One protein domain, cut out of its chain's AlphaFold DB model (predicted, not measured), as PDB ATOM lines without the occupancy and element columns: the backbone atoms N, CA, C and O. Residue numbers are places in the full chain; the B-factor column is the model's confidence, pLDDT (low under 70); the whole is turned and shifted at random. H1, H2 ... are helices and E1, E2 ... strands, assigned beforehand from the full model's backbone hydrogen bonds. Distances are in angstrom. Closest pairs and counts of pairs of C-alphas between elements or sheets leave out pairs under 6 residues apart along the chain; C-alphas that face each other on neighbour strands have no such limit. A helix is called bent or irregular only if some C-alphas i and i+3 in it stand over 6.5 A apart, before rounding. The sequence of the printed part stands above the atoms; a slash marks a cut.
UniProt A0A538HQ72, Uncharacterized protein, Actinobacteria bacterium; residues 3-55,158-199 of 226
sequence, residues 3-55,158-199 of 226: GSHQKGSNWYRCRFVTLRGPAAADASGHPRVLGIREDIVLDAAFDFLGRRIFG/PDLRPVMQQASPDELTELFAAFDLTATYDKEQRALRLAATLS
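AT A GLANCE: This is residues 3 to 55 and 158 to 199 of the 226 residues of an uncharacterized protein of Actinobacteria bacterium (UniProt A0A538HQ72). The longest helix, H2, has the two-stranded hairpin E4 and E5 packed on its residues 40 to 52, and a small sheet of three strands, E1, E2 and E3, sits at its beginning, where E3 leads straight into it. The irregular helix H1 lies at one far end of this loose, elongated model, and the short H3 lies toward the other end, with H4 near it. The printed part has 95 residues, with four named helices and five named strands in the order E1 E2 H1 E3 H2 H3 H4 E4 E5, and its class is mixed, helices and strands. The sheets, ordered E1 - E2 - E3 and E4 - E5, are antiparallel; the whole is loose, with a radius of gyration of the C-alphas of 15.5 A and spans of 48 by 29 by 22 A.

IN THESE COORDINATES: E1 is residues 3 to 6, 9.9 A long, beginning at C-alpha 3 (-18.257, -9.348, 99.825). E2 is residues 9 to 13, 12.7 A long. H1, residues 16 to 27, 12.3 A, is irregular: C-alphas 19 and 22 are 9.3 A apart. E3 is residues 35 to 37, 6.9 A. H2, residues 38 to 53, measures 21.0 A and begins at C-alpha 38 (-15.165, -7.676, 92.179); it is neither bent nor irregular, but only just: C-alphas 50 and 53 are 6.1 A apart. H3 is residues 161 to 164, 5.1 A, and H4 residues 169 to 178, 14.1 A. E4 is residues 182 to 186, 13.1 A, and E5 residues 191 to 195, 13.2 A, ending at C-alpha 195 (-5.882, -21.603, 90.165).

HOW THE PARTS SIT: E1 and E2 form an antiparallel hairpin, with N 4 and O 11 at 2.8 A. E2, the inner strand, is antiparallel to E3, with N 12 and O 36 at 2.8 A. H1 is not on this sheet and is apart from H2. H2 only grazes the sheet with its residues 38 to 41; the closest C-alphas of E2 and H2, those of Trp 11 and Glu 38, are 5.1 A apart. The closest C-alphas of H2 and E5, those of Ala 45 and Leu 194, are 7.0 A apart. E4 and E5 form an antiparallel hairpin, with N 184 and O 193 at 2.8 A. H3 is close to but not clearly touching H2, with the closest C-alphas, those of Gly 50 and Arg 161, 6.1 A apart. H3 is also close to but not clearly touching H4, with the closest C-alphas, those of Met 164 and Leu 172, 7.1 A apart. Every O i to N i+4 pair is within hydrogen-bond range in H2 and H4, and 5 of 8 are in H1; H3 is too short for such a pair.

THE WHOLE: The two C-alphas farthest apart, those of Ala 23 and Pro 158, are 48.0 A apart. Residues 56 to 157 are not printed, and C-alphas 55 and 158 are 9.6 A apart across the cut. Of the links that are printed whole, none is long. The mean pLDDT of the printed part is 91.3, and no printed residue is under 70.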
ATOM      1  N   GLY A   3     -17.664 -10.273 100.786       91.69
ATOM      2  CA  GLY A   3     -18.257  -9.348  99.825       91.69
ATOM      3  C   GLY A   3     -18.848  -8.126 100.527       91.69
ATOM      4  O   GLY A   3     -19.423  -8.227 101.609       91.69
ATOM      5  N   SER A   4     -18.703  -6.959  99.912       92.12
ATOM      6  CA  SER A   4     -19.305  -5.705 100.361       92.12
ATOM      7  C   SER A   4     -19.690  -4.859  99.154       92.12
ATOM      8  O   SER A   4     -18.928  -4.773  98.194       92.12
ATOM      9  N   HIS A   5     -20.846  -4.204  99.206       92.50
ATOM     10  CA  HIS A   5     -21.280  -3.289  98.156       92.50
ATOM     11  C   HIS A   5     -21.011  -1.844  98.589       92.50
ATOM     12  O   HIS A   5     -21.463  -1.403  99.648       92.50
ATOM     13  N   GLN A   6     -20.255  -1.096  97.787       88.00
ATOM     14  CA  GLN A   6     -19.919   0.297  98.063       88.00
ATOM     15  C   GLN A   6     -19.974   1.130  96.782       88.00
ATOM     16  O   GLN A   6     -19.301   0.817  95.805       88.00
ATOM     17  N   LYS A   7     -20.716   2.247  96.828       86.38
ATOM     18  CA  LYS A   7     -20.791   3.253  95.748       86.38
ATOM     19  C   LYS A   7     -21.117   2.650  94.366       86.38
ATOM     20  O   LYS A   7     -20.538   3.063  93.370       86.38
ATOM     21  N   GLY A   8     -22.036   1.682  94.314       89.88
ATOM     22  CA  GLY A   8     -22.454   1.044  93.058       89.88
ATOM     23  C   GLY A   8     -21.459   0.016  92.513       89.88
ATOM     24  O   GLY A   8     -21.474  -0.279  91.324       89.88
ATOM     25  N   SER A   9     -20.550  -0.496  93.343       91.94
ATOM     26  CA  SER A   9     -19.626  -1.566  92.965       91.94
ATOM     27  C   SER A   9     -19.492  -2.589  94.083       91.94
ATOM     28  O   SER A   9     -19.521  -2.238  95.267       91.94
ATOM     29  N   ASN A  10     -19.291  -3.847  93.703       94.69
ATOM     30  CA  ASN A  10     -18.958  -4.915  94.634       94.69
ATOM     31  C   ASN A  10     -17.448  -4.947  94.911       94.69
ATOM     32  O   ASN A  10     -16.616  -4.669  94.042       94.69
ATOM     33  N   TRP A  11     -17.098  -5.270  96.151       95.12
ATOM     34  CA  TRP A  11     -15.731  -5.339  96.655       95.12
ATOM     35  C   TRP A  11     -15.552  -6.576  97.521       95.12
ATOM     36  O   TRP A  11     -16.345  -6.808  98.435       95.12
ATOM     37  N   TYR A  12     -14.441  -7.278  97.336       94.44
ATOM     38  CA  TYR A  12     -13.979  -8.300  98.266       94.44
ATOM     39  C   TYR A  12     -13.008  -7.699  99.271       94.44
ATOM     40  O   TYR A  12     -12.017  -7.071  98.896       94.44
ATOM     41  N   ARG A  13     -13.281  -7.905 100.559       92.69
ATOM     42  CA  ARG A  13     -12.456  -7.426 101.671       92.69
ATOM     43  C   ARG A  13     -11.815  -8.574 102.426       92.69
ATOM     44  O   ARG A  13     -12.410  -9.633 102.648       92.69
ATOM     45  N   CYS A  14     -10.580  -8.355 102.852       92.38
ATOM     46  CA  CYS A  14      -9.909  -9.286 103.738       92.38
ATOM     47  C   CYS A  14     -10.547  -9.242 105.131       92.38
ATOM     48  O   CYS A  14     -10.694  -8.173 105.718       92.38
ATOM     49  N   ARG A  15     -10.864 -10.417 105.684       93.50
ATOM     50  CA  ARG A  15     -11.436 -10.559 107.032       93.50
ATOM     51  C   ARG A  15     -10.373 -10.697 108.122       93.50
ATOM     52  O   ARG A  15     -10.729 -10.858 109.281       93.50
ATOM     53  N   PHE A  16      -9.083 -10.682 107.773       91.50
ATOM     54  CA  PHE A  16      -8.005 -10.981 108.721       91.50
ATOM     55  C   PHE A  16      -8.057 -10.060 109.942       91.50
ATOM     56  O   PHE A  16      -8.120 -10.541 111.066       91.50
ATOM     57  N   VAL A  17      -8.122  -8.746 109.722       91.19
ATOM     58  CA  VAL A  17      -8.192  -7.756 110.808       91.19
ATOM     59  C   VAL A  17      -9.492  -7.893 111.599       91.19
ATOM     60  O   VAL A  17      -9.458  -7.855 112.824       91.19
ATOM     61  N   THR A  18     -10.619  -8.123 110.925       91.38
ATOM     62  CA  THR A  18     -11.924  -8.343 111.567       91.38
ATOM     63  C   THR A  18     -11.921  -9.573 112.482       91.38
ATOM     64  O   THR A  18     -12.530  -9.548 113.544       91.38
ATOM     65  N   LEU A  19     -11.227 -10.647 112.091       92.81
ATOM     66  CA  LEU A  19     -11.214 -11.924 112.817       92.81
ATOM     67  C   LEU A  19     -10.086 -12.038 113.850       92.81
ATOM     68  O   LEU A  19     -10.234 -12.755 114.835       92.81
ATOM     69  N   ARG A  20      -8.936 -11.399 113.610       92.94
ATOM     70  CA  ARG A  20      -7.709 -11.550 114.416       92.94
ATOM     71  C   ARG A  20      -7.295 -10.277 115.155       92.94
ATOM     72  O   ARG A  20      -6.437 -10.336 116.029       92.94
ATOM     73  N   GLY A  21      -7.913  -9.144 114.836       92.75
ATOM     74  CA  GLY A  21      -7.617  -7.846 115.430       92.75
ATOM     75  C   GLY A  21      -6.393  -7.140 114.823       92.75
ATOM     76  O   GLY A  21      -5.581  -7.751 114.123       92.75
ATOM     77  N   PRO A  22      -6.238  -5.832 115.093       91.06
ATOM     78  CA  PRO A  22      -5.169  -5.010 114.522       91.06
ATOM     79  C   PRO A  22      -3.772  -5.397 115.023       91.06
ATOM     80  O   PRO A  22      -2.829  -5.364 114.243       91.06
ATOM     81  N   ALA A  23      -3.636  -5.828 116.281       93.81
ATOM     82  CA  ALA A  23      -2.342  -6.227 116.837       93.81
ATOM     83  C   ALA A  23      -1.740  -7.443 116.105       93.81
ATOM     84  O   ALA A  23      -0.548  -7.460 115.809       93.81
ATOM     85  N   ALA A  24      -2.568  -8.436 115.756       91.75
ATOM     86  CA  ALA A  24      -2.128  -9.592 114.976       91.75
ATOM     87  C   ALA A  24      -1.754  -9.211 113.535       91.75
ATOM     88  O   ALA A  24      -0.846  -9.804 112.952       91.75
ATOM     89  N   ALA A  25      -2.443  -8.223 112.956       90.62
ATOM     90  CA  ALA A  25      -2.123  -7.716 111.628       90.62
ATOM     91  C   ALA A  25      -0.764  -7.013 111.620       90.62
ATOM     92  O   ALA A  25       0.093  -7.370 110.820       90.62
ATOM     93  N   ASP A  26      -0.520  -6.114 112.576       91.62
ATOM     94  CA  ASP A  26       0.762  -5.418 112.691       91.62
ATOM     95  C   ASP A  26       1.920  -6.409 112.929       91.62
ATOM     96  O   ASP A  26       2.957  -6.314 112.276       91.62
ATOM     97  N   ALA A  27       1.727  -7.414 113.795       92.56
ATOM     98  CA  ALA A  27       2.743  -8.431 114.088       92.56
ATOM     99  C   ALA A  27       3.086  -9.339 112.891       92.56
ATOM    100  O   ALA A  27       4.196  -9.856 112.811       92.56
ATOM    101  N   SER A  28       2.141  -9.541 111.969       90.00
ATOM    102  CA  SER A  28       2.335 -10.348 110.754       90.00
ATOM    103  C   SER A  28       2.669  -9.512 109.515       90.00
ATOM    104  O   SER A  28       2.780 -10.065 108.424       90.00
ATOM    105  N   GLY A  29       2.790  -8.186 109.654       88.56
ATOM    106  CA  GLY A  29       2.935  -7.271 108.519       88.56
ATOM    107  C   GLY A  29       1.695  -7.205 107.617       88.56
ATOM    108  O   GLY A  29       1.763  -6.683 106.505       88.56
ATOM    109  N   HIS A  30       0.547  -7.724 108.061       87.56
ATOM    110  CA  HIS A  30      -0.670  -7.735 107.263       87.56
ATOM    111  C   HIS A  30      -1.298  -6.331 107.189       87.56
ATOM    112  O   HIS A  30      -1.507  -5.682 108.219       87.56
ATOM    113  N   PRO A  31      -1.692  -5.848 105.996       88.38
ATOM    114  CA  PRO A  31      -2.318  -4.542 105.856       88.38
ATOM    115  C   PRO A  31      -3.620  -4.411 106.653       88.38
ATOM    116  O   PRO A  31      -4.511  -5.253 106.562       88.38
ATOM    117  N   ARG A  32      -3.789  -3.279 107.348       85.50
ATOM    118  CA  ARG A  32      -5.005  -2.984 108.129       85.50
ATOM    119  C   ARG A  32      -6.283  -2.889 107.289       85.50
ATOM    120  O   ARG A  32      -7.372  -3.153 107.784       85.50
ATOM    121  N   VAL A  33      -6.147  -2.498 106.022       86.94
ATOM    122  CA  VAL A  33      -7.228  -2.518 105.033       86.94
ATOM    123  C   VAL A  33      -6.695  -3.143 103.750       86.94
ATOM    124  O   VAL A  33      -5.700  -2.685 103.166       86.94
ATOM    125  N   LEU A  34      -7.379  -4.195 103.319       90.88
ATOM    126  CA  LEU A  34      -7.137  -4.890 102.067       90.88
ATOM    127  C   LEU A  34      -8.482  -5.181 101.415       90.88
ATOM    128  O   LEU A  34      -9.337  -5.845 102.003       90.88
ATOM    129  N   GLY A  35      -8.656  -4.668 100.204       91.44
ATOM    130  CA  GLY A  35      -9.810  -4.969  99.383       91.44
ATOM    131  C   GLY A  35      -9.489  -4.826  97.906       91.44
ATOM    132  O   GLY A  35      -8.581  -4.082  97.531       91.44
ATOM    133  N   ILE A  36     -10.239  -5.558  97.097       93.81
ATOM    134  CA  ILE A  36     -10.164  -5.566  95.639       93.81
ATOM    135  C   ILE A  36     -11.585  -5.477  95.090       93.81
ATOM    136  O   ILE A  36     -12.522  -5.986  95.708       93.81
ATOM    137  N   ARG A  37     -11.762  -4.777  93.969       94.81
ATOM    138  CA  ARG A  37     -13.066  -4.702  93.311       94.81
ATOM    139  C   ARG A  37     -13.407  -6.049  92.682       94.81
ATOM    140  O   ARG A  37     -12.517  -6.741  92.197       94.81
ATOM    141  N   GLU A  38     -14.682  -6.403  92.715       94.12
ATOM    142  CA  GLU A  38     -15.165  -7.676  92.179       94.12
ATOM    143  C   GLU A  38     -14.974  -7.780  90.666       94.12
ATOM    144  O   GLU A  38     -14.528  -8.819  90.198       94.12
ATOM    145  N   ASP A  39     -15.214  -6.704  89.917       94.06
ATOM    146  CA  ASP A  39     -15.045  -6.682  88.458       94.06
ATOM    147  C   ASP A  39     -13.615  -7.042  88.038       94.06
ATOM    148  O   ASP A  39     -13.427  -7.883  87.170       94.06
ATOM    149  N   ILE A  40     -12.604  -6.522  88.740       94.50
ATOM    150  CA  ILE A  40     -11.195  -6.881  88.504       94.50
ATOM    151  C   ILE A  40     -10.955  -8.384  88.716       94.50
ATOM    152  O   ILE A  40     -10.175  -8.997  87.988       94.50
ATOM    153  N   VAL A  41     -11.590  -8.980  89.730       93.88
ATOM    154  CA  VAL A  41     -11.450 -10.414  90.020       93.88
ATOM    155  C   VAL A  41     -12.166 -11.251  88.962       93.88
ATOM    156  O   VAL A  41     -11.593 -12.230  88.490       93.88
ATOM    157  N   LEU A  42     -13.382 -10.861  88.574       93.00
ATOM    158  CA  LEU A  42     -14.178 -11.563  87.568       93.00
ATOM    159  C   LEU A  42     -13.544 -11.485  86.177       93.00
ATOM    160  O   LEU A  42     -13.422 -12.514  85.519       93.00
ATOM    161  N   ASP A  43     -13.056 -10.316  85.760       94.06
ATOM    162  CA  ASP A  43     -12.364 -10.146  84.477       94.06
ATOM    163  C   ASP A  43     -11.128 -11.049  84.393       94.06
ATOM    164  O   ASP A  43     -10.909 -11.740  83.396       94.06
ATOM    165  N   ALA A  44     -10.339 -11.098  85.470       95.12
ATOM    166  CA  ALA A  44      -9.172 -11.965  85.548       95.12
ATOM    167  C   ALA A  44      -9.557 -13.454  85.554       95.12
ATOM    168  O   ALA A  44      -8.900 -14.257  84.890       95.12
ATOM    169  N   ALA A  45     -10.626 -13.831  86.263       94.38
ATOM    170  CA  ALA A  45     -11.147 -15.196  86.273       94.38
ATOM    171  C   ALA A  45     -11.612 -15.639  84.879       94.38
ATOM    172  O   ALA A  45     -11.261 -16.734  84.434       94.38
ATOM    173  N   PHE A  46     -12.343 -14.785  84.159       94.44
ATOM    174  CA  PHE A  46     -12.795 -15.066  82.800       94.44
ATOM    175  C   PHE A  46     -11.641 -15.181  81.811       94.44
ATOM    176  O   PHE A  46     -11.633 -16.108  80.998       94.44
ATOM    177  N   ASP A  47     -10.648 -14.295  81.891       95.06
ATOM    178  CA  ASP A  47      -9.451 -14.386  81.055       95.06
ATOM    179  C   ASP A  47      -8.668 -15.677  81.346       95.06
ATOM    180  O   ASP A  47      -8.293 -16.403  80.422       95.06
ATOM    181  N   PHE A  48      -8.494 -16.024  82.626       95.94
ATOM    182  CA  PHE A  48      -7.833 -17.258  83.044       95.94
ATOM    183  C   PHE A  48      -8.551 -18.503  82.517       95.94
ATOM    184  O   PHE A  48      -7.930 -19.306  81.819       95.94
ATOM    185  N   LEU A  49      -9.852 -18.655  82.786       94.88
ATOM    186  CA  LEU A  49     -10.635 -19.799  82.313       94.88
ATOM    187  C   LEU A  49     -10.652 -19.856  80.781       94.88
ATOM    188  O   LEU A  49     -10.425 -20.911  80.188       94.88
ATOM    189  N   GLY A  50     -10.837 -18.706  80.129       94.69
ATOM    190  CA  GLY A  50     -10.865 -18.590  78.676       94.69
ATOM    191  C   GLY A  50      -9.541 -18.941  77.997       94.69
ATOM    192  O   GLY A  50      -9.558 -19.423  76.865       94.69
ATOM    193  N   ARG A  51      -8.396 -18.741  78.660       95.12
ATOM    194  CA  ARG A  51      -7.072 -19.084  78.115       95.12
ATOM    195  C   ARG A  51      -6.597 -20.473  78.518       95.12
ATOM    196  O   ARG A  51      -6.080 -21.197  77.670       95.12
ATOM    197  N   ARG A  52      -6.729 -20.822  79.798       95.12
ATOM    198  CA  ARG A  52      -6.111 -22.013  80.403       95.12
ATOM    199  C   ARG A  52      -7.011 -23.242  80.397       95.12
ATOM    200  O   ARG A  52      -6.478 -24.342  80.365       95.12
ATOM    201  N   ILE A  53      -8.336 -23.074  80.406       94.06
ATOM    202  CA  ILE A  53      -9.283 -24.192  80.551       94.06
ATOM    203  C   ILE A  53     -10.119 -24.402  79.283       94.06
ATOM    204  O   ILE A  53     -10.212 -25.507  78.761       94.06
ATOM    205  N   PHE A  54     -10.697 -23.342  78.729       93.88
ATOM    206  CA  PHE A  54     -11.621 -23.441  77.591       93.88
ATOM    207  C   PHE A  54     -10.998 -23.022  76.254       93.88
ATOM    208  O   PHE A  54     -11.568 -23.260  75.193       93.88
ATOM    209  N   GLY A  55      -9.829 -22.382  76.292       91.94
ATOM    210  CA  GLY A  55      -9.184 -21.814  75.114       91.94
ATOM    211  C   GLY A  55      -8.587 -22.861  74.169       91.94
ATOM    212  O   GLY A  55      -8.143 -23.915  74.615       91.94
ATOM    213  N   PRO A 158     -15.238 -29.293  77.686       89.25
ATOM    214  CA  PRO A 158     -15.858 -28.563  76.584       89.25
ATOM    215  C   PRO A 158     -15.485 -27.074  76.615       89.25
ATOM    216  O   PRO A 158     -15.215 -26.499  77.668       89.25
ATOM    217  N   ASP A 159     -15.478 -26.424  75.450       89.62
ATOM    218  CA  ASP A 159     -15.298 -24.972  75.371       89.62
ATOM    219  C   ASP A 159     -16.576 -24.251  75.821       89.62
ATOM    220  O   ASP A 159     -17.543 -24.129  75.070       89.62
ATOM    221  N   LEU A 160     -16.568 -23.770  77.065       89.75
ATOM    222  CA  LEU A 160     -17.698 -23.065  77.669       89.75
ATOM    223  C   LEU A 160     -17.619 -21.538  77.526       89.75
ATOM    224  O   LEU A 160     -18.492 -20.841  78.042       89.75
ATOM    225  N   ARG A 161     -16.631 -20.983  76.805       89.69
ATOM    226  CA  ARG A 161     -16.498 -19.518  76.631       89.69
ATOM    227  C   ARG A 161     -17.759 -18.844  76.073       89.69
ATOM    228  O   ARG A 161     -18.088 -17.773  76.582       89.69
ATOM    229  N   PRO A 162     -18.478 -19.418  75.081       86.44
ATOM    230  CA  PRO A 162     -19.685 -18.787  74.548       86.44
ATOM    231  C   PRO A 162     -20.800 -18.665  75.593       86.44
ATOM    232  O   PRO A 162     -21.509 -17.663  75.622       86.44
ATOM    233  N   VAL A 163     -20.931 -19.673  76.459       86.00
ATOM    234  CA  VAL A 163     -21.974 -19.736  77.493       86.00
ATOM    235  C   VAL A 163     -21.598 -18.858  78.685       86.00
ATOM    236  O   VAL A 163     -22.437 -18.128  79.198       86.00
ATOM    237  N   MET A 164     -20.321 -18.840  79.072       88.25
ATOM    238  CA  MET A 164     -19.821 -18.074  80.219       88.25
ATOM    239  C   MET A 164     -20.083 -16.562  80.103       88.25
ATOM    240  O   MET A 164     -20.325 -15.911  81.111       88.25
ATOM    241  N   GLN A 165     -20.082 -15.999  78.889       80.38
ATOM    242  CA  GLN A 165     -20.374 -14.572  78.668       80.38
ATOM    243  C   GLN A 165     -21.844 -14.198  78.900       80.38
ATOM    244  O   GLN A 165     -22.153 -13.025  79.096       80.38
ATOM    245  N   GLN A 166     -22.745 -15.176  78.827       87.38
ATOM    246  CA  GLN A 166     -24.193 -14.989  78.956       87.38
ATOM    247  C   GLN A 166     -24.742 -15.617  80.242       87.38
ATOM    248  O   GLN A 166     -25.931 -15.481  80.524       87.38
ATOM    249  N   ALA A 167     -23.882 -16.297  81.001       90.19
ATOM    250  CA  ALA A 167     -24.242 -17.000  82.214       90.19
ATOM    251  C   ALA A 167     -24.757 -16.027  83.282       90.19
ATOM    252  O   ALA A 167     -24.197 -14.954  83.526       90.19
ATOM    253  N   SER A 168     -25.832 -16.437  83.938       92.62
ATOM    254  CA  SER A 168     -26.347 -15.807  85.145       92.62
ATOM    255  C   SER A 168     -25.350 -15.937  86.313       92.62
ATOM    256  O   SER A 168     -24.479 -16.810  86.304       92.62
ATOM    257  N   PRO A 169     -25.467 -15.098  87.359       90.06
ATOM    258  CA  PRO A 169     -24.604 -15.196  88.540       90.06
ATOM    259  C   PRO A 169     -24.620 -16.572  89.225       90.06
ATOM    260  O   PRO A 169     -23.588 -17.011  89.736       90.06
ATOM    261  N   ASP A 170     -25.763 -17.260  89.212       92.06
ATOM    262  CA  ASP A 170     -25.900 -18.595  89.796       92.06
ATOM    263  C   ASP A 170     -25.136 -19.634  88.960       92.06
ATOM    264  O   ASP A 170     -24.328 -20.385  89.503       92.06
ATOM    265  N   GLU A 171     -25.274 -19.594  87.630       91.44
ATOM    266  CA  GLU A 171     -24.515 -20.460  86.712       91.44
ATOM    267  C   GLU A 171     -23.001 -20.221  86.814       91.44
ATOM    268  O   GLU A 171     -22.212 -21.164  86.791       91.44
ATOM    269  N   LEU A 172     -22.573 -18.964  86.975       91.69
ATOM    270  CA  LEU A 172     -21.165 -18.634  87.212       91.69
ATOM    271  C   LEU A 172     -20.663 -19.180  88.549       91.69
ATOM    272  O   LEU A 172     -19.528 -19.643  88.637       91.69
ATOM    273  N   THR A 173     -21.501 -19.154  89.584       91.31
ATOM    274  CA  THR A 173     -21.156 -19.707  90.897       91.31
ATOM    275  C   THR A 173     -20.979 -21.221  90.819       91.31
ATOM    276  O   THR A 173     -19.990 -21.741  91.336       91.31
ATOM    277  N   GLU A 174     -21.884 -21.925  90.138       91.25
ATOM    278  CA  GLU A 174     -21.758 -23.365  89.890       91.25
ATOM    279  C   GLU A 174     -20.514 -23.690  89.062       91.25
ATOM    280  O   GLU A 174     -19.770 -24.605  89.410       91.25
ATOM    281  N   LEU A 175     -20.236 -22.904  88.019       91.12
ATOM    282  CA  LEU A 175     -19.044 -23.060  87.192       91.12
ATOM    283  C   LEU A 175     -17.759 -22.889  88.012       91.12
ATOM    284  O   LEU A 175     -16.853 -23.719  87.937       91.12
ATOM    285  N   PHE A 176     -17.659 -21.827  88.811       92.44
ATOM    286  CA  PHE A 176     -16.478 -21.588  89.641       92.44
ATOM    287  C   PHE A 176     -16.317 -22.655  90.724       92.44
ATOM    288  O   PHE A 176     -15.192 -23.076  90.984       92.44
ATOM    289  N   ALA A 177     -17.416 -23.126  91.315       91.25
ATOM    290  CA  ALA A 177     -17.394 -24.209  92.292       91.25
ATOM    291  C   ALA A 177     -16.977 -25.545  91.663       91.25
ATOM    292  O   ALA A 177     -16.189 -26.277  92.256       91.25
ATOM    293  N   ALA A 178     -17.459 -25.842  90.453       90.06
ATOM    294  CA  ALA A 178     -17.088 -27.032  89.700       90.06
ATOM    295  C   ALA A 178     -15.568 -27.107  89.524       90.06
ATOM    296  O   ALA A 178     -14.962 -28.110  89.881       90.06
ATOM    297  N   PHE A 179     -14.940 -26.023  89.073       91.12
ATOM    298  CA  PHE A 179     -13.489 -25.952  88.890       91.12
ATOM    299  C   PHE A 179     -12.697 -25.655  90.172       91.12
ATOM    300  O   PHE A 179     -11.491 -25.433  90.071       91.12
ATOM    301  N   ASP A 180     -13.337 -25.604  91.348       93.44
ATOM    302  CA  ASP A 180     -12.730 -25.143  92.607       93.44
ATOM    303  C   ASP A 180     -11.836 -23.906  92.386       93.44
ATOM    304  O   ASP A 180     -10.648 -23.876  92.716       93.44
ATOM    305  N   LEU A 181     -12.387 -22.910  91.683       94.44
ATOM    306  CA  LEU A 181     -11.634 -21.739  91.260       94.44
ATOM    307  C   LEU A 181     -11.239 -20.924  92.491       94.44
ATOM    308  O   LEU A 181     -12.077 -20.375  93.209       94.44
ATOM    309  N   THR A 182      -9.936 -20.772  92.686       94.44
ATOM    310  CA  THR A 182      -9.371 -19.962  93.760       94.44
ATOM    311  C   THR A 182      -8.695 -18.722  93.199       94.44
ATOM    312  O   THR A 182      -8.029 -18.754  92.164       94.44
ATOM    313  N   ALA A 183      -8.853 -17.605  93.910       93.88
ATOM    314  CA  ALA A 183      -8.210 -16.337  93.599       93.88
ATOM    315  C   ALA A 183      -7.493 -15.809  94.847       93.88
ATOM    316  O   ALA A 183      -8.117 -15.526  95.873       93.88
ATOM    317  N   THR A 184      -6.173 -15.660  94.759       93.25
ATOM    318  CA  THR A 184      -5.332 -15.127  95.834       93.25
ATOM    319  C   THR A 184      -4.777 -13.778  95.418       93.25
ATOM    320  O   THR A 184      -4.083 -13.670  94.409       93.25
ATOM    321  N   TYR A 185      -5.075 -12.741  96.199       91.75
ATOM    322  CA  TYR A 185      -4.598 -11.390  95.925       91.75
ATOM    323  C   TYR A 185      -3.359 -11.054  96.760       91.75
ATOM    324  O   TYR A 185      -3.419 -11.029  97.990       91.75
ATOM    325  N   ASP A 186      -2.259 -10.753  96.074       88.62
ATOM    326  CA  ASP A 186      -1.024 -10.226  96.645       88.62
ATOM    327  C   ASP A 186      -1.028  -8.695  96.525       88.62
ATOM    328  O   ASP A 186      -0.987  -8.134  95.427       88.62
ATOM    329  N   LYS A 187      -1.092  -8.000  97.668       84.25
ATOM    330  CA  LYS A 187      -1.138  -6.531  97.704       84.25
ATOM    331  C   LYS A 187       0.193  -5.898  97.307       84.25
ATOM    332  O   LYS A 187       0.182  -4.827  96.700       84.25
ATOM    333  N   GLU A 188       1.311  -6.503  97.695       84.94
ATOM    334  CA  GLU A 188       2.641  -5.935  97.470       84.94
ATOM    335  C   GLU A 188       2.964  -5.948  95.981       84.94
ATOM    336  O   GLU A 188       3.340  -4.923  95.414       84.94
ATOM    337  N   GLN A 189       2.697  -7.083  95.335       87.00
ATOM    338  CA  GLN A 189       2.879  -7.256  93.894       87.00
ATOM    339  C   GLN A 189       1.712  -6.690  93.076       87.00
ATOM    340  O   GLN A 189       1.810  -6.595  91.855       87.00
ATOM    341  N   ARG A 190       0.603  -6.319  93.737       87.25
ATOM    342  CA  ARG A 190      -0.681  -5.960  93.107       87.25
ATOM    343  C   ARG A 190      -1.112  -7.008  92.077       87.25
ATOM    344  O   ARG A 190      -1.578  -6.671  90.992       87.25
ATOM    345  N   ALA A 191      -0.935  -8.275  92.431       90.00
ATOM    346  CA  ALA A 191      -1.121  -9.406  91.538       90.00
ATOM    347  C   ALA A 191      -2.257 -10.302  92.035       90.00
ATOM    348  O   ALA A 191      -2.373 -10.577  93.229       90.00
ATOM    349  N   LEU A 192      -3.083 -10.780  91.105       93.19
ATOM    350  CA  LEU A 192      -4.070 -11.816  91.372       93.19
ATOM    351  C   LEU A 192      -3.537 -13.140  90.827       93.19
ATOM    352  O   LEU A 192      -3.233 -13.249  89.642       93.19
ATOM    353  N   ARG A 193      -3.410 -14.139  91.696       94.56
ATOM    354  CA  ARG A 193      -3.065 -15.509  91.312       94.56
ATOM    355  C   ARG A 193      -4.340 -16.332  91.275       94.56
ATOM    356  O   ARG A 193      -5.069 -16.360  92.265       94.56
ATOM    357  N   LEU A 194      -4.593 -16.970  90.142       94.88
ATOM    358  CA  LEU A 194      -5.762 -17.807  89.903       94.88
ATOM    359  C   LEU A 194      -5.312 -19.256  89.757       94.88
ATOM    360  O   LEU A 194      -4.289 -19.523  89.126       94.88
ATOM    361  N   ALA A 195      -6.075 -20.172  90.337       93.56
ATOM    362  CA  ALA A 195      -5.882 -21.603  90.165       93.56
ATOM    363  C   ALA A 195      -7.240 -22.293  90.073       93.56
ATOM    364  O   ALA A 195      -8.195 -21.872  90.723       93.56
ATOM    365  N   ALA A 196      -7.308 -23.347  89.268       92.69
ATOM    366  CA  ALA A 196      -8.478 -24.199  89.125       92.69
ATOM    367  C   ALA A 196      -8.055 -25.661  89.248       92.69
ATOM    368  O   ALA A 196      -6.967 -26.043  88.808       92.69
ATOM    369  N   THR A 197      -8.939 -26.468  89.815       90.00
ATOM    370  CA  THR A 197      -8.776 -27.906  89.970       90.00
ATOM    371  C   THR A 197      -9.612 -28.624  88.918       90.00
ATOM    372  O   THR A 197     -10.820 -28.419  88.807       90.00
ATOM    373  N   LEU A 198      -8.971 -29.508  88.156       84.00
ATOM    374  CA  LEU A 198      -9.668 -30.433  87.269       84.00
ATOM    375  C   LEU A 198      -9.960 -31.718  88.041       84.00
ATOM    376  O   LEU A 198      -9.046 -32.466  88.384       84.00
ATOM    377  N   SER A 199     -11.235 -31.973  88.317       75.75
ATOM    378  CA  SER A 199     -11.679 -33.252  88.867       75.75
ATOM    379  C   SER A 199     -12.242 -34.134  87.747       75.75
ATOM    380  O   SER A 199     -13.029 -33.640  86.937       75.75
TER     381      SER A 199